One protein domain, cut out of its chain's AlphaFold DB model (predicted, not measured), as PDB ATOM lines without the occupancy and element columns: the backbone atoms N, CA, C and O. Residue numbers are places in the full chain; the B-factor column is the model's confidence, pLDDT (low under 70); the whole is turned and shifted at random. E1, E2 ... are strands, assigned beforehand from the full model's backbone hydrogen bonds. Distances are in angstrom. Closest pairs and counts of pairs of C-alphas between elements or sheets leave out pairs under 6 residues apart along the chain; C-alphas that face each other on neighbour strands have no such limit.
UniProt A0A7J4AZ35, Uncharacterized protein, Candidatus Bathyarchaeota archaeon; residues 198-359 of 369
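AT A GLANCE: This is residues 198 to 359 of the 369 residues of an uncharacterized protein of Candidatus Bathyarchaeota archaeon (UniProt A0A7J4AZ35). With little regular structure, this is a sandwich of two strongly twisted sheets, E5 E4 E3 E6 E7 E9 and E2 E1 E11 E10 E8, both antiparallel. Residues 198 to 206 stick out. The 162 printed residues, 61 in strands E1 to E11, all strand, are compact: radius of gyration of the C-alphas 15.3 A, spans 50 by 37 by 27 A.

IN THESE COORDINATES: E5 is residues 261 to 265, E4 252 to 256, E3 231 to 235, E6 287 to 292, E7 295 to 300, E9 324 to 327; E2 219 to 224, E1 210 to 216, E11 352 to 358, E10 332 to 337, E8 308 to 311. E1 and E11 each run 19.6 A, from C-alpha 210 at (-55.850, 22.736, -14.047) and to C-alpha 358 at (-53.716, 26.107, -10.705).

HOW THE PARTS SIT: E3 E4 E5 form a meander, each strand the antiparallel neighbour of the one before; E6, beside E3, completes a Greek key. N 231 and O 289 of E3 and E6 are within hydrogen-bond range, 2.9 A. The facing parts are 8.6 A centre to centre.

THE WHOLE: The printed part has no cut. Links E3 to E4, E5 to E6, E8 to E9 and E10 to E11 are long. pLDDT is under 70 in 22 residues, among them 198 to 209.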
ATOM      1  N   ALA A 198     -54.578  39.552 -17.537       34.53
ATOM      2  CA  ALA A 198     -54.856  38.149 -17.203       34.53
ATOM      3  C   ALA A 198     -56.103  37.981 -16.304       34.53
ATOM      4  O   ALA A 198     -56.609  36.869 -16.146       34.53
ATOM      5  N   ARG A 199     -56.618  39.078 -15.727       31.27
ATOM      6  CA  ARG A 199     -57.788  39.080 -14.839       31.27
ATOM      7  C   ARG A 199     -59.129  39.242 -15.558       31.27
ATOM      8  O   ARG A 199     -60.155  38.936 -14.954       31.27
ATOM      9  N   ALA A 200     -59.166  39.677 -16.818       30.86
ATOM     10  CA  ALA A 200     -60.424  39.936 -17.514       30.86
ATOM     11  C   ALA A 200     -60.736  38.859 -18.566       30.86
ATOM     12  O   ALA A 200     -60.005  38.670 -19.527       30.86
ATOM     13  N   THR A 201     -61.894  38.216 -18.393       30.34
ATOM     14  CA  THR A 201     -62.625  37.340 -19.333       30.34
ATOM     15  C   THR A 201     -62.193  35.875 -19.490       30.34
ATOM     16  O   THR A 201     -61.663  35.435 -20.503       30.34
ATOM     17  N   LEU A 202     -62.669  35.048 -18.554       30.80
ATOM     18  CA  LEU A 202     -63.303  33.778 -18.922       30.80
ATOM     19  C   LEU A 202     -64.690  33.703 -18.260       30.80
ATOM     20  O   LEU A 202     -64.812  34.039 -17.082       30.80
ATOM     21  N   PRO A 203     -65.747  33.263 -18.965       29.16
ATOM     22  CA  PRO A 203     -67.010  32.927 -18.322       29.16
ATOM     23  C   PRO A 203     -66.760  31.702 -17.433       29.16
ATOM     24  O   PRO A 203     -66.353  30.645 -17.917       29.16
ATOM     25  N   PHE A 204     -66.925  31.856 -16.121       31.95
ATOM     26  CA  PHE A 204     -66.614  30.820 -15.138       31.95
ATOM     27  C   PHE A 204     -67.801  29.872 -14.922       31.95
ATOM     28  O   PHE A 204     -68.787  30.267 -14.303       31.95
ATOM     29  N   PRO A 205     -67.675  28.583 -15.277       29.23
ATOM     30  CA  PRO A 205     -68.246  27.521 -14.479       29.23
ATOM     31  C   PRO A 205     -67.224  27.110 -13.415       29.23
ATOM     32  O   PRO A 205     -66.038  26.880 -13.689       29.23
ATOM     33  N   SER A 206     -67.721  27.070 -12.187       34.00
ATOM     34  CA  SER A 206     -67.096  26.604 -10.957       34.00
ATOM     35  C   SER A 206     -66.619  25.154 -11.069       34.00
ATOM     36  O   SER A 206     -67.432  24.233 -11.050       34.00
ATOM     37  N   SER A 207     -65.303  24.956 -11.151       40.34
ATOM     38  CA  SER A 207     -64.615  23.727 -10.735       40.34
ATOM     39  C   SER A 207     -63.097  23.948 -10.747       40.34
ATOM     40  O   SER A 207     -62.580  24.775 -11.503       40.34
ATOM     41  N   HIS A 208     -62.407  23.213  -9.879       52.66
ATOM     42  CA  HIS A 208     -60.979  23.240  -9.560       52.66
ATOM     43  C   HIS A 208     -60.115  22.750 -10.746       52.66
ATOM     44  O   HIS A 208     -59.445  21.726 -10.671       52.66
ATOM     45  N   GLY A 209     -60.215  23.425 -11.894       63.81
ATOM     46  CA  GLY A 209     -59.551  23.039 -13.138       63.81
ATOM     47  C   GLY A 209     -58.050  23.321 -13.107       63.81
ATOM     48  O   GLY A 209     -57.587  24.252 -12.446       63.81
ATOM     49  N   ILE A 210     -57.286  22.530 -13.851       77.69
ATOM     50  CA  ILE A 210     -55.850  22.736 -14.047       77.69
ATOM     51  C   ILE A 210     -55.665  23.318 -15.437       77.69
ATOM     52  O   ILE A 210     -56.101  22.721 -16.423       77.69
ATOM     53  N   ILE A 211     -55.029  24.484 -15.509       85.81
ATOM     54  CA  ILE A 211     -54.731  25.139 -16.776       85.81
ATOM     55  C   ILE A 211     -53.301  24.788 -17.165       85.81
ATOM     56  O   ILE A 211     -52.350  25.065 -16.435       85.81
ATOM     57  N   LEU A 212     -53.154  24.172 -18.329       88.81
ATOM     58  CA  LEU A 212     -51.879  23.964 -18.981       88.81
ATOM     59  C   LEU A 212     -51.641  25.110 -19.963       88.81
ATOM     60  O   LEU A 212     -52.374  25.280 -20.937       88.81
ATOM     61  N   TRP A 213     -50.597  25.882 -19.707       90.31
ATOM     62  CA  TRP A 213     -50.090  26.894 -20.616       90.31
ATOM     63  C   TRP A 213     -49.022  26.267 -21.509       90.31
ATOM     64  O   TRP A 213     -48.009  25.761 -21.028       90.31
ATOM     65  N   ILE A 214     -49.278  26.295 -22.814       93.19
ATOM     66  CA  ILE A 214     -48.380  25.808 -23.858       93.19
ATOM     67  C   ILE A 214     -47.898  27.005 -24.680       93.19
ATOM     68  O   ILE A 214     -48.714  27.791 -25.158       93.19
ATOM     69  N   GLU A 215     -46.588  27.163 -24.836       90.44
ATOM     70  CA  GLU A 215     -45.980  28.247 -25.615       90.44
ATOM     71  C   GLU A 215     -44.926  27.706 -26.582       90.44
ATOM     72  O   GLU A 215     -44.060  26.926 -26.185       90.44
ATOM     73  N   VAL A 216     -45.000  28.119 -27.850       90.00
ATOM     74  CA  VAL A 216     -44.083  27.694 -28.918       90.00
ATOM     75  C   VAL A 216     -43.892  28.835 -29.912       90.00
ATOM     76  O   VAL A 216     -44.868  29.420 -30.377       90.00
ATOM     77  N   GLY A 217     -42.645  29.176 -30.247       81.69
ATOM     78  CA  GLY A 217     -42.365  30.204 -31.262       81.69
ATOM     79  C   GLY A 217     -43.002  31.571 -30.957       81.69
ATOM     80  O   GLY A 217     -43.384  32.288 -31.876       81.69
ATOM     81  N   GLY A 218     -43.185  31.909 -29.675       78.75
ATOM     82  CA  GLY A 218     -43.865  33.131 -29.224       78.75
ATOM     83  C   GLY A 218     -45.400  33.085 -29.265       78.75
ATOM     84  O   GLY A 218     -46.051  34.031 -28.824       78.75
ATOM     85  N   GLU A 219     -45.995  31.997 -29.753       81.69
ATOM     86  CA  GLU A 219     -47.439  31.767 -29.743       81.69
ATOM     87  C   GLU A 219     -47.850  30.998 -28.479       81.69
ATOM     88  O   GLU A 219     -47.146  30.092 -28.035       81.69
ATOM     89  N   ARG A 220     -48.995  31.363 -27.883       84.06
ATOM     90  CA  ARG A 220     -49.472  30.820 -26.601       84.06
ATOM     91  C   ARG A 220     -50.861  30.211 -26.732       84.06
ATOM     92  O   ARG A 220     -51.764  30.831 -27.287       84.06
ATOM     93  N   PHE A 221     -51.039  29.044 -26.124       87.56
ATOM     94  CA  PHE A 221     -52.307  28.338 -26.027       87.56
ATOM     95  C   PHE A 221     -52.571  27.917 -24.577       87.56
ATOM     96  O   PHE A 221     -51.732  27.281 -23.936       87.56
ATOM     97  N   LEU A 222     -53.741  28.290 -24.055       85.88
ATOM     98  CA  LEU A 222     -54.194  27.917 -22.717       85.88
ATOM     99  C   LEU A 222     -55.216  26.793 -22.829       85.88
ATOM    100  O   LEU A 222     -56.245  26.937 -23.489       85.88
ATOM    101  N   LEU A 223     -54.943  25.693 -22.142       87.31
ATOM    102  CA  LEU A 223     -55.769  24.503 -22.171       87.31
ATOM    103  C   LEU A 223     -56.221  24.135 -20.765       87.31
ATOM    104  O   LEU A 223     -55.404  23.843 -19.902       87.31
ATOM    105  N   ASP A 224     -57.530  24.065 -20.544       87.06
ATOM    106  CA  ASP A 224     -58.067  23.392 -19.362       87.06
ATOM    107  C   ASP A 224     -57.926  21.877 -19.550       87.06
ATOM    108  O   ASP A 224     -58.802  21.218 -20.117       87.06
ATOM    109  N   ILE A 225     -56.779  21.335 -19.128       87.50
ATOM    110  CA  ILE A 225     -56.420  19.933 -19.362       87.50
ATOM    111  C   ILE A 225     -57.328  18.978 -18.582       87.50
ATOM    112  O   ILE A 225     -57.483  17.829 -18.979       87.50
ATOM    113  N   SER A 226     -58.011  19.457 -17.535       84.75
ATOM    114  CA  SER A 226     -58.955  18.650 -16.751       84.75
ATOM    115  C   SER A 226     -60.165  18.160 -17.559       84.75
ATOM    116  O   SER A 226     -60.807  17.179 -17.186       84.75
ATOM    117  N   LYS A 227     -60.450  18.800 -18.700       86.25
ATOM    118  CA  LYS A 227     -61.518  18.402 -19.629       86.25
ATOM    119  C   LYS A 227     -61.132  17.243 -20.547       86.25
ATOM    120  O   LYS A 227     -61.988  16.746 -21.275       86.25
ATOM    121  N   TYR A 228     -59.868  16.822 -20.536       87.00
ATOM    122  CA  TYR A 228     -59.328  15.865 -21.492       87.00
ATOM    123  C   TYR A 228     -58.603  14.730 -20.770       87.00
ATOM    124  O   TYR A 228     -57.845  14.943 -19.829       87.00
ATOM    125  N   LYS A 229     -58.813  13.494 -21.234       82.81
ATOM    126  CA  LYS A 229     -58.147  12.312 -20.665       82.81
ATOM    127  C   LYS A 229     -56.647  12.307 -20.970       82.81
ATOM    128  O   LYS A 229     -55.836  11.975 -20.109       82.81
ATOM    129  N   HIS A 230     -56.304  12.670 -22.198       91.50
ATOM    130  CA  HIS A 230     -54.952  12.984 -22.628       91.50
ATOM    131  C   HIS A 230     -55.000  14.004 -23.763       91.50
ATOM    132  O   HIS A 230     -56.058  14.256 -24.350       91.50
ATOM    133  N   VAL A 231     -53.849  14.588 -24.054       95.50
ATOM    134  CA  VAL A 231     -53.650  15.586 -25.098       95.50
ATOM    135  C   VAL A 231     -52.392  15.209 -25.862       95.50
ATOM    136  O   VAL A 231     -51.395  14.821 -25.257       95.50
ATOM    137  N   ILE A 232     -52.431  15.309 -27.185       96.19
ATOM    138  CA  ILE A 232     -51.329  14.902 -28.055       96.19
ATOM    139  C   ILE A 232     -50.780  16.125 -28.781       96.19
ATOM    140  O   ILE A 232     -51.539  16.889 -29.376       96.19
ATOM    141  N   ILE A 233     -49.456  16.272 -28.754       97.19
ATOM    142  CA  ILE A 233     -48.687  17.254 -29.516       97.19
ATOM    143  C   ILE A 233     -47.970  16.527 -30.654       97.19
ATOM    144  O   ILE A 233     -47.289  15.524 -30.429       97.19
ATOM    145  N   GLY A 234     -48.086  17.029 -31.879       95.44
ATOM    146  CA  GLY A 234     -47.395  16.457 -33.036       95.44
ATOM    147  C   GLY A 234     -47.560  17.302 -34.290       95.44
ATOM    148  O   GLY A 234     -48.118  18.391 -34.232       95.44
ATOM    149  N   ARG A 235     -47.074  16.814 -35.429       94.25
ATOM    150  CA  ARG A 235     -47.199  17.509 -36.719       94.25
ATOM    151  C   ARG A 235     -48.644  17.526 -37.219       94.25
ATOM    152  O   ARG A 235     -49.301  16.489 -37.178       94.25
ATOM    153  N   TYR A 236     -49.109  18.656 -37.733       93.06
ATOM    154  CA  TYR A 236     -50.376  18.827 -38.445       93.06
ATOM    155  C   TYR A 236     -50.249  18.434 -39.923       93.06
ATOM    156  O   TYR A 236     -49.305  18.841 -40.592       93.06
ATOM    157  N   ASP A 237     -51.190  17.634 -40.414       88.06
ATOM    158  CA  ASP A 237     -51.149  16.983 -41.725       88.06
ATOM    159  C   ASP A 237     -52.544  16.995 -42.391       88.06
ATOM    160  O   ASP A 237     -53.259  15.977 -42.376       88.06
ATOM    161  N   PRO A 238     -52.984  18.171 -42.889       79.75
ATOM    162  CA  PRO A 238     -54.283  18.317 -43.535       79.75
ATOM    163  C   PRO A 238     -54.308  17.563 -44.866       79.75
ATOM    164  O   PRO A 238     -53.400  17.698 -45.681       79.75
ATOM    165  N   GLY A 239     -55.369  16.787 -45.093       61.84
ATOM    166  CA  GLY A 239     -55.591  16.063 -46.352       61.84
ATOM    167  C   GLY A 239     -55.220  14.578 -46.328       61.84
ATOM    168  O   GLY A 239     -55.626  13.853 -47.231       61.84
ATOM    169  N   ASP A 240     -54.538  14.112 -45.279       65.94
ATOM    170  CA  ASP A 240     -54.142  12.702 -45.133       65.94
ATOM    171  C   ASP A 240     -54.744  12.079 -43.858       65.94
ATOM    172  O   ASP A 240     -55.356  11.009 -43.893       65.94
ATOM    173  N   HIS A 241     -54.636  12.773 -42.713       73.38
ATOM    174  CA  HIS A 241     -55.124  12.259 -41.421       73.38
ATOM    175  C   HIS A 241     -55.743  13.292 -40.481       73.38
ATOM    176  O   HIS A 241     -56.407  12.895 -39.522       73.38
ATOM    177  N   ASP A 242     -55.536  14.585 -40.723       81.75
ATOM    178  CA  ASP A 242     -56.146  15.646 -39.933       81.75
ATOM    179  C   ASP A 242     -57.263  16.353 -40.716       81.75
ATOM    180  O   ASP A 242     -57.133  16.547 -41.930       81.75
ATOM    181  N   PRO A 243     -58.355  16.774 -40.042       78.00
ATOM    182  CA  PRO A 243     -59.371  17.604 -40.670       78.00
ATOM    183  C   PRO A 243     -58.775  18.958 -41.051       78.00
ATOM    184  O   PRO A 243     -58.017  19.556 -40.284       78.00
ATOM    185  N   GLU A 244     -59.154  19.459 -42.221       74.88
ATOM    186  CA  GLU A 244     -58.723  20.768 -42.685       74.88
ATOM    187  C   GLU A 244     -59.395  21.866 -41.850       74.88
ATOM    188  O   GLU A 244     -60.614  22.033 -41.862       74.88
ATOM    189  N   VAL A 245     -58.585  22.602 -41.087       69.44
ATOM    190  CA  VAL A 245     -59.042  23.695 -40.210       69.44
ATOM    191  C   VAL A 245     -58.552  25.072 -40.673       69.44
ATOM    192  O   VAL A 245     -58.532  26.018 -39.890       69.44
ATOM    193  N   GLY A 246     -58.126  25.192 -41.936       67.56
ATOM    194  CA  GLY A 246     -57.598  26.440 -42.503       67.56
ATOM    195  C   GLY A 246     -56.230  26.865 -41.949       67.56
ATOM    196  O   GLY A 246     -55.852  28.026 -42.082       67.56
ATOM    197  N   ALA A 247     -55.497  25.948 -41.307       69.50
ATOM    198  CA  ALA A 247     -54.127  26.166 -40.844       69.50
ATOM    199  C   ALA A 247     -53.097  25.687 -41.893       69.50
ATOM    200  O   ALA A 247     -53.412  24.781 -42.669       69.50
ATOM    201  N   PRO A 248     -51.870  26.244 -41.920       68.44
ATOM    202  CA  PRO A 248     -50.815  25.804 -42.830       68.44
ATOM    203  C   PRO A 248     -50.436  24.337 -42.583       68.44
ATOM    204  O   PRO A 248     -50.360  23.937 -41.417       68.44
ATOM    205  N   PRO A 249     -50.155  23.541 -43.632       79.94
ATOM    206  CA  PRO A 249     -49.660  22.180 -43.464       79.94
ATOM    207  C   PRO A 249     -48.329  22.174 -42.703       79.94
ATOM    208  O   PRO A 249     -47.601  23.167 -42.670       79.94
ATOM    209  N   ASP A 250     -48.022  21.044 -42.069       85.50
ATOM    210  CA  ASP A 250     -46.784  20.834 -41.318       85.50
ATOM    211  C   ASP A 250     -46.589  21.771 -40.111       85.50
ATOM    212  O   ASP A 250     -45.488  21.894 -39.584       85.50
ATOM    213  N   GLY A 251     -47.644  22.414 -39.609       89.38
ATOM    214  CA  GLY A 251     -47.616  23.103 -38.315       89.38
ATOM    215  C   GLY A 251     -47.473  22.132 -37.135       89.38
ATOM    216  O   GLY A 251     -47.605  20.915 -37.284       89.38
ATOM    217  N   LEU A 252     -47.234  22.649 -35.929       94.44
ATOM    218  CA  LEU A 252     -47.345  21.840 -34.711       94.44
ATOM    219  C   LEU A 252     -48.792  21.912 -34.212       94.44
ATOM    220  O   LEU A 252     -49.299  23.000 -33.967       94.44
ATOM    221  N   LYS A 253     -49.470  20.779 -34.042       95.19
ATOM    222  CA  LYS A 253     -50.840  20.714 -33.521       95.19
ATOM    223  C   LYS A 253     -50.908  20.196 -32.097       95.19
ATOM    224  O   LYS A 253     -50.064  19.422 -31.648       95.19
ATOM    225  N   ILE A 254     -52.004  20.566 -31.449       95.56
ATOM    226  CA  ILE A 254     -52.521  19.965 -30.230       95.56
ATOM    227  C   ILE A 254     -53.875  19.344 -30.558       95.56
ATOM    228  O   ILE A 254     -54.757  20.023 -31.088       95.56
ATOM    229  N   LYS A 255     -54.071  18.076 -30.199       93.19
ATOM    230  CA  LYS A 255     -55.362  17.393 -30.321       93.19
ATOM    231  C   LYS A 255     -55.762  16.673 -29.040       93.19
ATOM    232  O   LYS A 255     -54.911  16.340 -28.216       93.19
ATOM    233  N   ASP A 256     -57.057  16.438 -28.883       89.38
ATOM    234  CA  ASP A 256     -57.595  15.647 -27.780       89.38
ATOM    235  C   ASP A 256     -57.589  14.133 -28.060       89.38
ATOM    236  O   ASP A 256     -57.190  13.663 -29.129       89.38
ATOM    237  N   SER A 257     -58.076  13.366 -27.081       82.38
ATOM    238  CA  SER A 257     -58.220  11.908 -27.150       82.38
ATOM    239  C   SER A 257     -59.174  11.395 -28.228       82.38
ATOM    240  O   SER A 257     -59.152  10.209 -28.541       82.38
ATOM    241  N   HIS A 258     -60.041  12.254 -28.765       82.31
ATOM    242  CA  HIS A 258     -61.016  11.906 -29.799       82.31
ATOM    243  C   HIS A 258     -60.536  12.312 -31.196       82.31
ATOM    244  O   HIS A 258     -61.274  12.163 -32.167       82.31
ATOM    245  N   GLY A 259     -59.310  12.829 -31.310       82.31
ATOM    246  CA  GLY A 259     -58.746  13.296 -32.570       82.31
ATOM    247  C   GLY A 259     -59.168  14.714 -32.952       82.31
ATOM    248  O   GLY A 259     -58.779  15.185 -34.018       82.31
ATOM    249  N   LYS A 260     -59.916  15.428 -32.099       87.50
ATOM    250  CA  LYS A 260     -60.285  16.818 -32.363       87.50
ATOM    251  C   LYS A 260     -59.060  17.707 -32.191       87.50
ATOM    252  O   LYS A 260     -58.441  17.728 -31.127       87.50
ATOM    253  N   ILE A 261     -58.755  18.490 -33.218       87.88
ATOM    254  CA  ILE A 261     -57.719  19.519 -33.149       87.88
ATOM    255  C   ILE A 261     -58.205  20.640 -32.236       87.88
ATOM    256  O   ILE A 261     -59.265  21.229 -32.449       87.88
ATOM    257  N   LEU A 262     -57.426  20.901 -31.192       89.50
ATOM    258  CA  LEU A 262     -57.675  21.969 -30.234       89.50
ATOM    259  C   LEU A 262     -56.962  23.252 -30.648       89.50
ATOM    260  O   LEU A 262     -57.490  24.335 -30.421       89.50
ATOM    261  N   HIS A 263     -55.768  23.115 -31.234       91.25
ATOM    262  CA  HIS A 263     -54.948  24.237 -31.679       91.25
ATOM    263  C   HIS A 263     -53.918  23.796 -32.723       91.25
ATOM    264  O   HIS A 263     -53.434  22.665 -32.665       91.25
ATOM    265  N   VAL A 264     -53.542  24.699 -33.629       90.00
ATOM    266  CA  VAL A 264     -52.386  24.549 -34.527       90.00
ATOM    267  C   VAL A 264     -51.523  25.797 -34.379       90.00
ATOM    268  O   VAL A 264     -52.015  26.907 -34.556       90.00
ATOM    269  N   PHE A 265     -50.252  25.613 -34.028       84.75
ATOM    270  CA  PHE A 265     -49.275  26.689 -33.929       84.75
ATOM    271  C   PHE A 265     -48.793  27.063 -35.325       84.75
ATOM    272  O   PHE A 265     -48.116  26.275 -35.994       84.75
ATOM    273  N   ASN A 266     -49.130  28.277 -35.747       82.44
ATOM    274  CA  ASN A 266     -48.788  28.796 -37.070       82.44
ATOM    275  C   ASN A 266     -47.378  29.398 -37.101       82.44
ATOM    276  O   ASN A 266     -46.800  29.547 -38.180       82.44
ATOM    277  N   SER A 267     -46.829  29.719 -35.923       80.75
ATOM    278  CA  SER A 267     -45.487  30.281 -35.718       80.75
ATOM    279  C   SER A 267     -44.339  29.292 -35.940       80.75
ATOM    280  O   SER A 267     -43.177  29.686 -35.856       80.75
ATOM    281  N   VAL A 268     -44.644  28.013 -36.176       88.19
ATOM    282  CA  VAL A 268     -43.644  26.960 -36.354       88.19
ATOM    283  C   VAL A 268     -43.950  26.058 -37.544       88.19
ATOM    284  O   VAL A 268     -45.075  25.985 -38.043       88.19
ATOM    285  N   ARG A 269     -42.917  25.349 -37.992       89.81
ATOM    286  CA  ARG A 269     -42.960  24.318 -39.027       89.81
ATOM    287  C   ARG A 269     -42.302  23.044 -38.519       89.81
ATOM    288  O   ARG A 269     -41.296  23.081 -37.810       89.81
ATOM    289  N   CYS A 270     -42.875  21.920 -38.911       92.31
ATOM    290  CA  CYS A 270     -42.452  20.579 -38.564       92.31
ATOM    291  C   CYS A 270     -41.842  19.908 -39.792       92.31
ATOM    292  O   CYS A 270     -42.482  19.750 -40.831       92.31
ATOM    293  N   ARG A 271     -40.599  19.457 -39.677       90.94
ATOM    294  CA  ARG A 271     -39.960  18.635 -40.697       90.94
ATOM    295  C   ARG A 271     -40.558  17.229 -40.686       90.94
ATOM    296  O   ARG A 271     -40.829  16.670 -39.626       90.94
ATOM    297  N   TRP A 272     -40.726  16.636 -41.861       89.12
ATOM    298  CA  TRP A 272     -41.309  15.306 -42.027       89.12
ATOM    299  C   TRP A 272     -40.629  14.520 -43.148       89.12
ATOM    300  O   TRP A 272     -39.782  15.049 -43.868       89.12
ATOM    301  N   GLY A 273     -40.987  13.238 -43.266       83.81
ATOM    302  CA  GLY A 273     -40.483  12.364 -44.328       83.81
ATOM    303  C   GLY A 273     -39.043  11.888 -44.121       83.81
ATOM    304  O   GLY A 273     -38.406  11.457 -45.077       83.81
ATOM    305  N   CYS A 274     -38.513  11.964 -42.897       82.44
ATOM    306  CA  CYS A 274     -37.173  11.475 -42.594       82.44
ATOM    307  C   CYS A 274     -37.063   9.968 -42.857       82.44
ATOM    308  O   CYS A 274     -37.888   9.179 -42.393       82.44
ATOM    309  N   THR A 275     -36.003   9.569 -43.561       75.38
ATOM    310  CA  THR A 275     -35.681   8.169 -43.870       75.38
ATOM    311  C   THR A 275     -34.279   7.809 -43.384       75.38
ATOM    312  O   THR A 275     -33.376   8.646 -43.381       75.38
ATOM    313  N   GLY A 276     -34.059   6.542 -43.029       77.12
ATOM    314  CA  GLY A 276     -32.738   6.053 -42.627       77.12
ATOM    315  C   GLY A 276     -32.321   6.551 -41.240       77.12
ATOM    316  O   GLY A 276     -33.007   6.275 -40.263       77.12
ATOM    317  N   LYS A 277     -31.176   7.243 -41.151       81.62
ATOM    318  CA  LYS A 277     -30.594   7.753 -39.888       81.62
ATOM    319  C   LYS A 277     -31.005   9.190 -39.549       81.62
ATOM    320  O   LYS A 277     -30.438   9.795 -38.647       81.62
ATOM    321  N   ASP A 278     -31.915   9.766 -40.320       84.31
ATOM    322  CA  ASP A 278     -32.369  11.132 -40.108       84.31
ATOM    323  C   ASP A 278     -33.352  11.179 -38.937       84.31
ATOM    324  O   ASP A 278     -34.510  10.779 -39.044       84.31
ATOM    325  N   GLU A 279     -32.855  11.620 -37.787       87.44
ATOM    326  CA  GLU A 279     -33.635  11.698 -36.552       87.44
ATOM    327  C   GLU A 279     -34.356  13.040 -36.400       87.44
ATOM    328  O   GLU A 279     -35.046  13.249 -35.403       87.44
ATOM    329  N   ASP A 280     -34.215  13.951 -37.367       91.00
ATOM    330  CA  ASP A 280     -34.678  15.332 -37.270       91.00
ATOM    331  C   ASP A 280     -36.047  15.581 -37.932       91.00
ATOM    332  O   ASP A 280     -36.201  16.474 -38.760       91.00
ATOM    333  N   CYS A 281     -37.052  14.775 -37.585       91.56
ATOM    334  CA  CYS A 281     -38.440  14.967 -38.015       91.56
ATOM    335  C   CYS A 281     -39.417  14.958 -36.841       91.56
ATOM    336  O   CYS A 281     -39.148  14.415 -35.769       91.56
ATOM    337  N   THR A 282     -40.597  15.513 -37.087       93.62
ATOM    338  CA  THR A 282     -41.718  15.502 -36.158       93.62
ATOM    339  C   THR A 282     -42.731  14.446 -36.588       93.62
ATOM    340  O   THR A 282     -43.239  14.458 -37.710       93.62
ATOM    341  N   HIS A 283     -43.048  13.523 -35.685       92.31
ATOM    342  CA  HIS A 283     -44.109  12.547 -35.888       92.31
ATOM    343  C   HIS A 283     -45.490  13.225 -35.778       92.31
ATOM    344  O   HIS A 283     -45.664  14.222 -35.073       92.31
ATOM    345  N   ARG A 284     -46.505  12.671 -36.453       91.31
ATOM    346  CA  ARG A 284     -47.896  13.185 -36.422       91.31
ATOM    347  C   ARG A 284     -48.491  13.204 -35.010       91.31
ATOM    348  O   ARG A 284     -49.317  14.053 -34.685       91.31
ATOM    349  N   GLU A 285     -48.047  12.265 -34.185       93.75
ATOM    350  CA  GLU A 285     -48.334  12.152 -32.755       93.75
ATOM    351  C   GLU A 285     -46.996  11.958 -32.053       93.75
ATOM    352  O   GLU A 285     -46.433  10.872 -32.124       93.75
ATOM    353  N   HIS A 286     -46.413  13.006 -31.479       94.81
ATOM    354  CA  HIS A 286     -45.028  12.951 -31.004       94.81
ATOM    355  C   HIS A 286     -44.961  12.836 -29.487       94.81
ATOM    356  O   HIS A 286     -44.318  11.933 -28.957       94.81
ATOM    357  N   VAL A 287     -45.664  13.726 -28.791       97.00
ATOM    358  CA  VAL A 287     -45.677  13.822 -27.330       97.00
ATOM    359  C   VAL A 287     -47.107  13.688 -26.826       97.00
ATOM    360  O   VAL A 287     -48.020  14.322 -27.343       97.00
ATOM    361  N   GLU A 288     -47.294  12.867 -25.802       96.44
ATOM    362  CA  GLU A 288     -48.551  12.683 -25.085       96.44
ATOM    363  C   GLU A 288     -48.467  13.355 -23.710       96.44
ATOM    364  O   GLU A 288     -47.470  13.221 -22.992       96.44
ATOM    365  N   LEU A 289     -49.535  14.055 -23.340       96.81
ATOM    366  CA  LEU A 289     -49.729  14.699 -22.049       96.81
ATOM    367  C   LEU A 289     -50.932  14.065 -21.350       96.81
ATOM    368  O   LEU A 289     -52.044  14.091 -21.878       96.81
ATOM    369  N   ILE A 290     -50.728  13.520 -20.152       94.75
ATOM    370  CA  ILE A 290     -51.776  12.869 -19.357       94.75
ATOM    371  C   ILE A 290     -51.853  13.534 -17.989       94.75
ATOM    372  O   ILE A 290     -50.868  13.544 -17.248       94.75
ATOM    373  N   LEU A 291     -53.032  14.030 -17.621       89.12
ATOM    374  CA  LEU A 291     -53.269  14.535 -16.274       89.12
ATOM    375  C   LEU A 291     -53.390  13.368 -15.281       89.12
ATOM    376  O   LEU A 291     -54.199  12.456 -15.463       89.12
ATOM    377  N   LYS A 292     -52.595  13.399 -14.210       86.56
ATOM    378  CA  LYS A 292     -52.651  12.456 -13.087       86.56
ATOM    379  C   LYS A 292     -52.761  13.231 -11.780       86.56
ATOM    380  O   LYS A 292     -51.771  13.745 -11.266       86.56
ATOM    381  N   GLY A 293     -53.975  13.321 -11.241       83.38
ATOM    382  CA  GLY A 293     -54.241  14.214 -10.112       83.38
ATOM    383  C   GLY A 293     -53.966  15.658 -10.525       83.38
ATOM    384  O   GLY A 293     -54.603  16.143 -11.455       83.38
ATOM    385  N   ASN A 294     -52.983  16.298  -9.881       82.62
ATOM    386  CA  ASN A 294     -52.584  17.675 -10.186       82.62
ATOM    387  C   ASN A 294     -51.323  17.803 -11.053       82.62
ATOM    388  O   ASN A 294     -50.857  18.911 -11.305       82.62
ATOM    389  N   GLU A 295     -50.758  16.685 -11.500       89.75
ATOM    390  CA  GLU A 295     -49.507  16.652 -12.253       89.75
ATOM    391  C   GLU A 295     -49.765  16.242 -13.705       89.75
ATOM    392  O   GLU A 295     -50.638  15.417 -13.987       89.75
ATOM    393  N   VAL A 296     -48.983  16.782 -14.641       92.31
ATOM    394  CA  VAL A 296     -49.038  16.366 -16.047       92.31
ATOM    395  C   VAL A 296     -47.870  15.434 -16.324       92.31
ATOM    396  O   VAL A 296     -46.705  15.822 -16.263       92.31
ATOM    397  N   LYS A 297     -48.185  14.183 -16.651       96.38
ATOM    398  CA  LYS A 297     -47.216  13.227 -17.176       96.38
ATOM    399  C   LYS A 297     -46.999  13.521 -18.658       96.38
ATOM    400  O   LYS A 297     -47.953  13.505 -19.428       96.38
ATOM    401  N   VAL A 298     -45.748  13.734 -19.041       97.00
ATOM    402  CA  VAL A 298     -45.299  13.969 -20.414       97.00
ATOM    403  C   VAL A 298     -44.519  12.749 -20.888       97.00
ATOM    404  O   VAL A 298     -43.559  12.340 -20.234       97.00
ATOM    405  N   SER A 299     -44.908  12.155 -22.009       96.12
ATOM    406  CA  SER A 299     -44.247  10.977 -22.591       96.12
ATOM    407  C   SER A 299     -44.241  11.027 -24.113       96.12
ATOM    408  O   SER A 299     -44.956  11.819 -24.717       96.12
ATOM    409  N   LEU A 300     -43.434  10.181 -24.750       94.88
ATOM    410  CA  LEU A 300     -43.528   9.969 -26.195       94.88
ATOM    411  C   LEU A 300     -44.814   9.201 -26.530       94.88
ATOM    412  O   LEU A 300     -45.205   8.289 -25.799       94.88
ATOM    413  N   CYS A 301     -45.460   9.556 -27.640       92.25
ATOM    414  CA  CYS A 301     -46.584   8.784 -28.169       92.25
ATOM    415  C   CYS A 301     -46.121   7.407 -28.663       92.25
ATOM    416  O   CYS A 301     -44.983   7.220 -29.103       92.25
ATOM    417  N   ARG A 302     -47.028   6.426 -28.656       85.50
ATOM    418  CA  ARG A 302     -46.739   5.100 -29.214       85.50
ATOM    419  C   ARG A 302     -46.447   5.224 -30.713       85.50
ATOM    420  O   ARG A 302     -47.265   5.738 -31.462       85.50
ATOM    421  N   GLY A 303     -45.291   4.723 -31.146       82.00
ATOM    422  CA  GLY A 303     -44.845   4.829 -32.539       82.00
ATOM    423  C   GLY A 303     -44.031   6.091 -32.847       82.00
ATOM    424  O   GLY A 303     -43.391   6.135 -33.891       82.00
ATOM    425  N   ALA A 304     -43.959   7.066 -31.933       85.25
ATOM    426  CA  ALA A 304     -42.997   8.158 -32.036       85.25
ATOM    427  C   ALA A 304     -41.606   7.657 -31.616       85.25
ATOM    428  O   ALA A 304     -41.342   7.439 -30.437       85.25
ATOM    429  N   TYR A 305     -40.721   7.451 -32.590       80.31
ATOM    430  CA  TYR A 305     -39.346   6.979 -32.363       80.31
ATOM    431  C   TYR A 305     -38.297   8.096 -32.448       80.31
ATOM    432  O   TYR A 305     -37.125   7.867 -32.164       80.31
ATOM    433  N   LEU A 306     -38.711   9.302 -32.842       90.88
ATOM    434  CA  LEU A 306     -37.825  10.447 -33.024       90.88
ATOM    435  C   LEU A 306     -37.623  11.182 -31.690       90.88
ATOM    436  O   LEU A 306     -38.585  11.340 -30.929       90.88
ATOM    437  N   PRO A 307     -36.396  11.638 -31.389       92.25
ATOM    438  CA  PRO A 307     -36.031  12.085 -30.056       92.25
ATOM    439  C   PRO A 307     -36.798  13.337 -29.621       92.25
ATOM    440  O   PRO A 307     -37.106  14.231 -30.409       92.25
ATOM    441  N   VAL A 308     -37.061  13.419 -28.321       96.06
ATOM    442  CA  VAL A 308     -37.485  14.648 -27.647       96.06
ATOM    443  C   VAL A 308     -36.500  14.892 -26.520       96.06
ATOM    444  O   VAL A 308     -36.212  13.987 -25.735       96.06
ATOM    445  N   TYR A 309     -35.971  16.106 -26.439       95.94
ATOM    446  CA  TYR A 309     -35.131  16.523 -25.323       95.94
ATOM    447  C   TYR A 309     -35.908  17.463 -24.420       95.94
ATOM    448  O   TYR A 309     -36.794  18.176 -24.881       95.94
ATOM    449  N   TYR A 310     -35.582  17.479 -23.137       96.69
ATOM    450  CA  TYR A 310     -36.254  18.338 -22.182       96.69
ATOM    451  C   TYR A 310     -35.294  19.011 -21.211       96.69
ATOM    452  O   TYR A 310     -34.194  18.520 -20.940       96.69
ATOM    453  N   SER A 311     -35.752  20.124 -20.648       95.06
ATOM    454  CA  SER A 311     -35.133  20.780 -19.503       95.06
ATOM    455  C   SER A 311     -36.181  21.559 -18.708       95.06
ATOM    456  O   SER A 311     -37.173  22.010 -19.270       95.06
ATOM    457  N   PHE A 312     -35.970  21.740 -17.405       89.62
ATOM    458  CA  PHE A 312     -36.825  22.601 -16.566       89.62
ATOM    459  C   PHE A 312     -36.403  24.081 -16.616       89.62
ATOM    460  O   PHE A 312     -36.978  24.935 -15.949       89.62
ATOM    461  N   SER A 313     -35.381  24.393 -17.413       86.88
ATOM    462  CA  SER A 313     -34.915  25.746 -17.701       86.88
ATOM    463  C   SER A 313     -34.574  25.843 -19.180       86.88
ATOM    464  O   SER A 313     -33.976  24.925 -19.735       86.88
ATOM    465  N   GLU A 314     -34.907  26.962 -19.814       79.44
ATOM    466  CA  GLU A 314     -34.667  27.177 -21.244       79.44
ATOM    467  C   GLU A 314     -33.182  27.054 -21.625       79.44
ATOM    468  O   GLU A 314     -32.849  26.558 -22.696       79.44
ATOM    469  N   LYS A 315     -32.280  27.453 -20.716       83.12
ATOM    470  CA  LYS A 315     -30.817  27.365 -20.886       83.12
ATOM    471  C   LYS A 315     -30.194  26.188 -20.127       83.12
ATOM    472  O   LYS A 315     -28.982  26.150 -19.926       83.12
ATOM    473  N   GLY A 316     -31.017  25.268 -19.629       83.31
ATOM    474  CA  GLY A 316     -30.556  24.120 -18.864       83.31
ATOM    475  C   GLY A 316     -29.936  23.029 -19.739       83.31
ATOM    476  O   GLY A 316     -30.041  23.031 -20.963       83.31
ATOM    477  N   ILE A 317     -29.312  22.046 -19.091       89.00
ATOM    478  CA  ILE A 317     -28.788  20.859 -19.776       89.00
ATOM    479  C   ILE A 317     -29.966  20.051 -20.330       89.00
ATOM    480  O   ILE A 317     -30.883  19.695 -19.584       89.00
ATOM    481  N   LEU A 318     -29.918  19.761 -21.630       92.88
ATOM    482  CA  LEU A 318     -30.917  18.958 -22.323       92.88
ATOM    483  C   LEU A 318     -30.778  17.483 -21.946       92.88
ATOM    484  O   LEU A 318     -29.711  16.885 -22.085       92.88
ATOM    485  N   LYS A 319     -31.876  16.883 -21.489       94.19
ATOM    486  CA  LYS A 319     -31.966  15.454 -21.178       94.19
ATOM    487  C   LYS A 319     -32.873  14.765 -22.197       94.19
ATOM    488  O   LYS A 319     -33.920  15.316 -22.519       94.19
ATOM    489  N   PRO A 320     -32.521  13.576 -22.710       95.00
ATOM    490  CA  PRO A 320     -33.415  12.837 -23.594       95.00
ATOM    491  C   PRO A 320     -34.634  12.326 -22.816       95.00
ATOM    492  O   PRO A 320     -34.496  11.748 -21.735       95.00
ATOM    493  N   LEU A 321     -35.828  12.501 -23.377       93.56
ATOM    494  CA  LEU A 321     -37.068  11.935 -22.856       93.56
ATOM    495  C   LEU A 321     -37.158  10.458 -23.266       93.56
ATOM    496  O   LEU A 321     -37.460  10.152 -24.415       93.56
ATOM    497  N   ARG A 322     -36.862   9.539 -22.338       86.94
ATOM    498  CA  ARG A 322     -36.843   8.085 -22.617       86.94
ATOM    499  C   ARG A 322     -38.150   7.365 -22.297       86.94
ATOM    500  O   ARG A 322     -38.575   6.513 -23.062       86.94
ATOM    501  N   GLU A 323     -38.765   7.692 -21.167       84.38
ATOM    502  CA  GLU A 323     -40.009   7.055 -20.717       84.38
ATOM    503  C   GLU A 323     -41.086   8.114 -20.516       84.38
ATOM    504  O   GLU A 323     -41.988   8.290 -21.334       84.38
ATOM    505  N   SER A 324     -40.969   8.858 -19.421       92.19
ATOM    506  CA  SER A 324     -41.850   9.967 -19.108       92.19
ATOM    507  C   SER A 324     -41.211  10.905 -18.106       92.19
ATOM    508  O   SER A 324     -40.397  10.477 -17.288       92.19
ATOM    509  N   ILE A 325     -41.636  12.158 -18.131       95.56
ATOM    510  CA  ILE A 325     -41.320  13.152 -17.115       95.56
ATOM    511  C   ILE A 325     -42.623  13.673 -16.520       95.56
ATOM    512  O   ILE A 325     -43.652  13.729 -17.194       95.56
ATOM    513  N   VAL A 326     -42.597  13.999 -15.237       93.81
ATOM    514  CA  VAL A 326     -43.746  14.568 -14.539       93.81
ATOM    515  C   VAL A 326     -43.500  16.057 -14.383       93.81
ATOM    516  O   VAL A 326     -42.449  16.454 -13.887       93.81
ATOM    517  N   LEU A 327     -44.464  16.851 -14.831       91.50
ATOM    518  CA  LEU A 327     -44.515  18.287 -14.629       91.50
ATOM    519  C   LEU A 327     -45.477  18.581 -13.476       91.50
ATOM    520  O   LEU A 327     -46.640  18.166 -13.522       91.50
ATOM    521  N   LYS A 328     -44.997  19.286 -12.450       87.06
ATOM    522  CA  LYS A 328     -45.800  19.660 -11.280       87.06
ATOM    523  C   LYS A 328     -46.375  21.073 -11.412       87.06
ATOM    524  O   LYS A 328     -45.857  21.882 -12.186       87.06
ATOM    525  N   PRO A 329     -47.433  21.410 -10.653       82.94
ATOM    526  CA  PRO A 329     -47.935  22.779 -10.579       82.94
ATOM    527  C   PRO A 329     -46.837  23.799 -10.256       82.94
ATOM    528  O   PRO A 329     -46.065  23.601  -9.321       82.94
ATOM    529  N   GLY A 330     -46.786  24.893 -11.020       77.12
ATOM    530  CA  GLY A 330     -45.789  25.958 -10.869       77.12
ATOM    531  C   GLY A 330     -44.449  25.699 -11.568       77.12
ATOM    532  O   GLY A 330     -43.665  26.630 -11.731       77.12
ATOM    533  N   GLU A 331     -44.178  24.484 -12.043       83.56
ATOM    534  CA  GLU A 331     -42.967  24.198 -12.816       83.56
ATOM    535  C   GLU A 331     -43.145  24.579 -14.292       83.56
ATOM    536  O   GLU A 331     -44.256  24.613 -14.828       83.56
ATOM    537  N   SER A 332     -42.033  24.862 -14.972       90.19
ATOM    538  CA  SER A 332     -41.979  24.980 -16.431       90.19
ATOM    539  C   SER A 332     -41.113  23.863 -17.000       90.19
ATOM    540  O   SER A 332     -40.012  23.622 -16.511       90.19
ATOM    541  N   LEU A 333     -41.588  23.211 -18.054       95.44
ATOM    542  CA  LEU A 333     -40.851  22.200 -18.803       95.44
ATOM    543  C   LEU A 333     -40.705  22.660 -20.246       95.44
ATOM    544  O   LEU A 333     -41.691  22.932 -20.923       95.44
ATOM    545  N   PHE A 334     -39.473  22.721 -20.721       96.56
ATOM    546  CA  PHE A 334     -39.135  23.054 -22.093       96.56
ATOM    547  C   PHE A 334     -38.849  21.754 -22.838       96.56
ATOM    548  O   PHE A 334     -38.002  20.974 -22.402       96.56
ATOM    549  N   LEU A 335     -39.568  21.511 -23.931       97.44
ATOM    550  CA  LEU A 335     -39.452  20.319 -24.766       97.44
ATOM    551  C   LEU A 335     -38.919  20.690 -26.149       97.44
ATOM    552  O   LEU A 335     -39.592  21.367 -26.916       97.44
ATOM    553  N   TRP A 336     -37.748  20.191 -26.511       96.12
ATOM    554  CA  TRP A 336     -37.220  20.266 -27.868       96.12
ATOM    555  C   TRP A 336     -37.663  19.021 -28.619       96.12
ATOM    556  O   TRP A 336     -37.031  17.964 -28.538       96.12
ATOM    557  N   ILE A 337     -38.792  19.154 -29.310       96.12
ATOM    558  CA  ILE A 337     -39.323  18.118 -30.189       96.12
ATOM    559  C   ILE A 337     -38.518  18.136 -31.488       96.12
ATOM    560  O   ILE A 337     -38.264  19.195 -32.065       96.12
ATOM    561  N   SER A 338     -38.093  16.957 -31.932       93.81
ATOM    562  CA  SER A 338     -37.345  16.823 -33.174       93.81
ATOM    563  C   SER A 338     -38.113  17.380 -34.380       93.81
ATOM    564  O   SER A 338     -39.333  17.234 -34.468       93.81
ATOM    565  N   GLY A 339     -37.405  18.040 -35.300       93.25
ATOM    566  CA  GLY A 339     -37.988  18.606 -36.512       93.25
ATOM    567  C   GLY A 339     -38.812  19.892 -36.348       93.25
ATOM    568  O   GLY A 339     -39.388  20.316 -37.341       93.25
ATOM    569  N   VAL A 340     -38.888  20.523 -35.167       94.38
ATOM    570  CA  VAL A 340     -39.707  21.740 -34.948       94.38
ATOM    571  C   VAL A 340     -38.874  23.026 -35.042       94.38
ATOM    572  O   VAL A 340     -37.924  23.218 -34.277       94.38
ATOM    573  N   TYR A 341     -39.266  23.929 -35.946       90.50
ATOM    574  CA  TYR A 341     -38.542  25.155 -36.309       90.50
ATOM    575  C   TYR A 341     -39.460  26.381 -36.390       90.50
ATOM    576  O   TYR A 341     -40.650  26.230 -36.627       90.50
ATOM    577  N   VAL A 342     -38.919  27.595 -36.238       82.19
ATOM    578  CA  VAL A 342     -39.695  28.863 -36.328       82.19
ATOM    579  C   VAL A 342     -40.046  29.255 -37.764       82.19
ATOM    580  O   VAL A 342     -40.985  30.007 -37.996       82.19
ATOM    581  N   ASP A 343     -39.296  28.767 -38.746       73.25
ATOM    582  CA  ASP A 343     -39.483  29.138 -40.144       73.25
ATOM    583  C   ASP A 343     -39.323  27.948 -41.092       73.25
ATOM    584  O   ASP A 343     -38.818  26.879 -40.740       73.25
ATOM    585  N   GLU A 344     -39.765  28.156 -42.331       62.59
ATOM    586  CA  GLU A 344     -39.669  27.177 -43.418       62.59
ATOM    587  C   GLU A 344     -38.220  26.913 -43.842       62.59
ATOM    588  O   GLU A 344     -37.908  25.836 -44.350       62.59
ATOM    589  N   GLN A 345     -37.316  27.861 -43.574       67.88
ATOM    590  CA  GLN A 345     -35.884  27.730 -43.844       67.88
ATOM    591  C   GLN A 345     -35.155  26.858 -42.809       67.88
ATOM    592  O   GLN A 345     -33.975  26.563 -42.990       67.88
ATOM    593  N   ARG A 346     -35.854  26.396 -41.758       72.56
ATOM    594  CA  ARG A 346     -35.332  25.537 -40.682       72.56
ATOM    595  C   ARG A 346     -34.149  26.167 -39.951       72.56
ATOM    596  O   ARG A 346     -33.236  25.471 -39.508       72.56
ATOM    597  N   SER A 347     -34.156  27.490 -39.834       68.56
ATOM    598  CA  SER A 347     -32.993  28.233 -39.355       68.56
ATOM    599  C   SER A 347     -32.761  28.052 -37.847       68.56
ATOM    600  O   SER A 347     -31.615  28.016 -37.402       68.56
ATOM    601  N   HIS A 348     -33.834  27.891 -37.057       81.62
ATOM    602  CA  HIS A 348     -33.762  27.826 -35.591       81.62
ATOM    603  C   HIS A 348     -34.767  26.835 -34.991       81.62
ATOM    604  O   HIS A 348     -35.978  26.965 -35.199       81.62
ATOM    605  N   LYS A 349     -34.265  25.872 -34.202       89.25
ATOM    606  CA  LYS A 349     -35.091  24.988 -33.362       89.25
ATOM    607  C   LYS A 349     -35.657  25.760 -32.178       89.25
ATOM    608  O   LYS A 349     -34.934  26.540 -31.559       89.25
ATOM    609  N   VAL A 350     -36.904  25.478 -31.811       91.19
ATOM    610  CA  VAL A 350     -37.560  26.102 -30.650       91.19
ATOM    611  C   VAL A 350     -38.141  25.084 -29.680       91.19
ATOM    612  O   VAL A 350     -38.621  24.033 -30.110       91.19
ATOM    613  N   PRO A 351     -38.116  25.378 -28.368       95.00
ATOM    614  CA  PRO A 351     -38.784  24.547 -27.389       95.00
ATOM    615  C   PRO A 351     -40.297  24.779 -27.394       95.00
ATOM    616  O   PRO A 351     -40.785  25.892 -27.586       95.00
ATOM    617  N   VAL A 352     -41.030  23.721 -27.070       96.31
ATOM    618  CA  VAL A 352     -42.397  23.782 -26.566       96.31
ATOM    619  C   VAL A 352     -42.321  23.942 -25.053       96.31
ATOM    620  O   VAL A 352     -41.915  23.019 -24.346       96.31
ATOM    621  N   LYS A 353     -42.685  25.116 -24.544       96.19
ATOM    622  CA  LYS A 353     -42.776  25.380 -23.109       96.19
ATOM    623  C   LYS A 353     -44.142  24.930 -22.601       96.19
ATOM    624  O   LYS A 353     -45.170  25.378 -23.095       96.19
ATOM    625  N   LEU A 354     -44.137  24.072 -21.591       94.75
ATOM    626  CA  LEU A 354     -45.304  23.626 -20.841       94.75
ATOM    627  C   LEU A 354     -45.232  24.193 -19.427       94.75
ATOM    628  O   LEU A 354     -44.203  24.062 -18.765       94.75
ATOM    629  N   HIS A 355     -46.319  24.784 -18.946       90.12
ATOM    630  CA  HIS A 355     -46.407  25.322 -17.594       90.12
ATOM    631  C   HIS A 355     -47.782  25.041 -16.990       90.12
ATOM    632  O   HIS A 355     -48.807  25.299 -17.622       90.12
ATOM    633  N   ILE A 356     -47.816  24.493 -15.775       83.69
ATOM    634  CA  ILE A 356     -49.069  24.183 -15.080       83.69
ATOM    635  C   ILE A 356     -49.420  25.319 -14.132       83.69
ATOM    636  O   ILE A 356     -48.676  25.597 -13.189       83.69
ATOM    637  N   VAL A 357     -50.610  25.885 -14.321       78.69
ATOM    638  CA  VAL A 357     -51.182  26.902 -13.445       78.69
ATOM    639  C   VAL A 357     -52.448  26.357 -12.787       78.69
ATOM    640  O   VAL A 357     -53.371  25.877 -13.453       78.69
ATOM    641  N   LEU A 358     -52.502  26.426 -11.456       70.44
ATOM    642  CA  LEU A 358     -53.716  26.107 -10.705       70.44
ATOM    643  C   LEU A 358     -54.704  27.260 -10.853       70.44
ATOM    644  O   LEU A 358     -54.356  28.411 -10.587       70.44
ATOM    645  N   ARG A 359     -55.949  26.957 -11.231       60.72
ATOM    646  CA  ARG A 359     -56.987  27.968 -11.484       60.72
ATOM    647  C   ARG A 359     -57.255  28.886 -10.284       60.72
ATOM    648  O   ARG A 359     -57.588  30.045 -10.487       60.72
TER     649      ARG A 359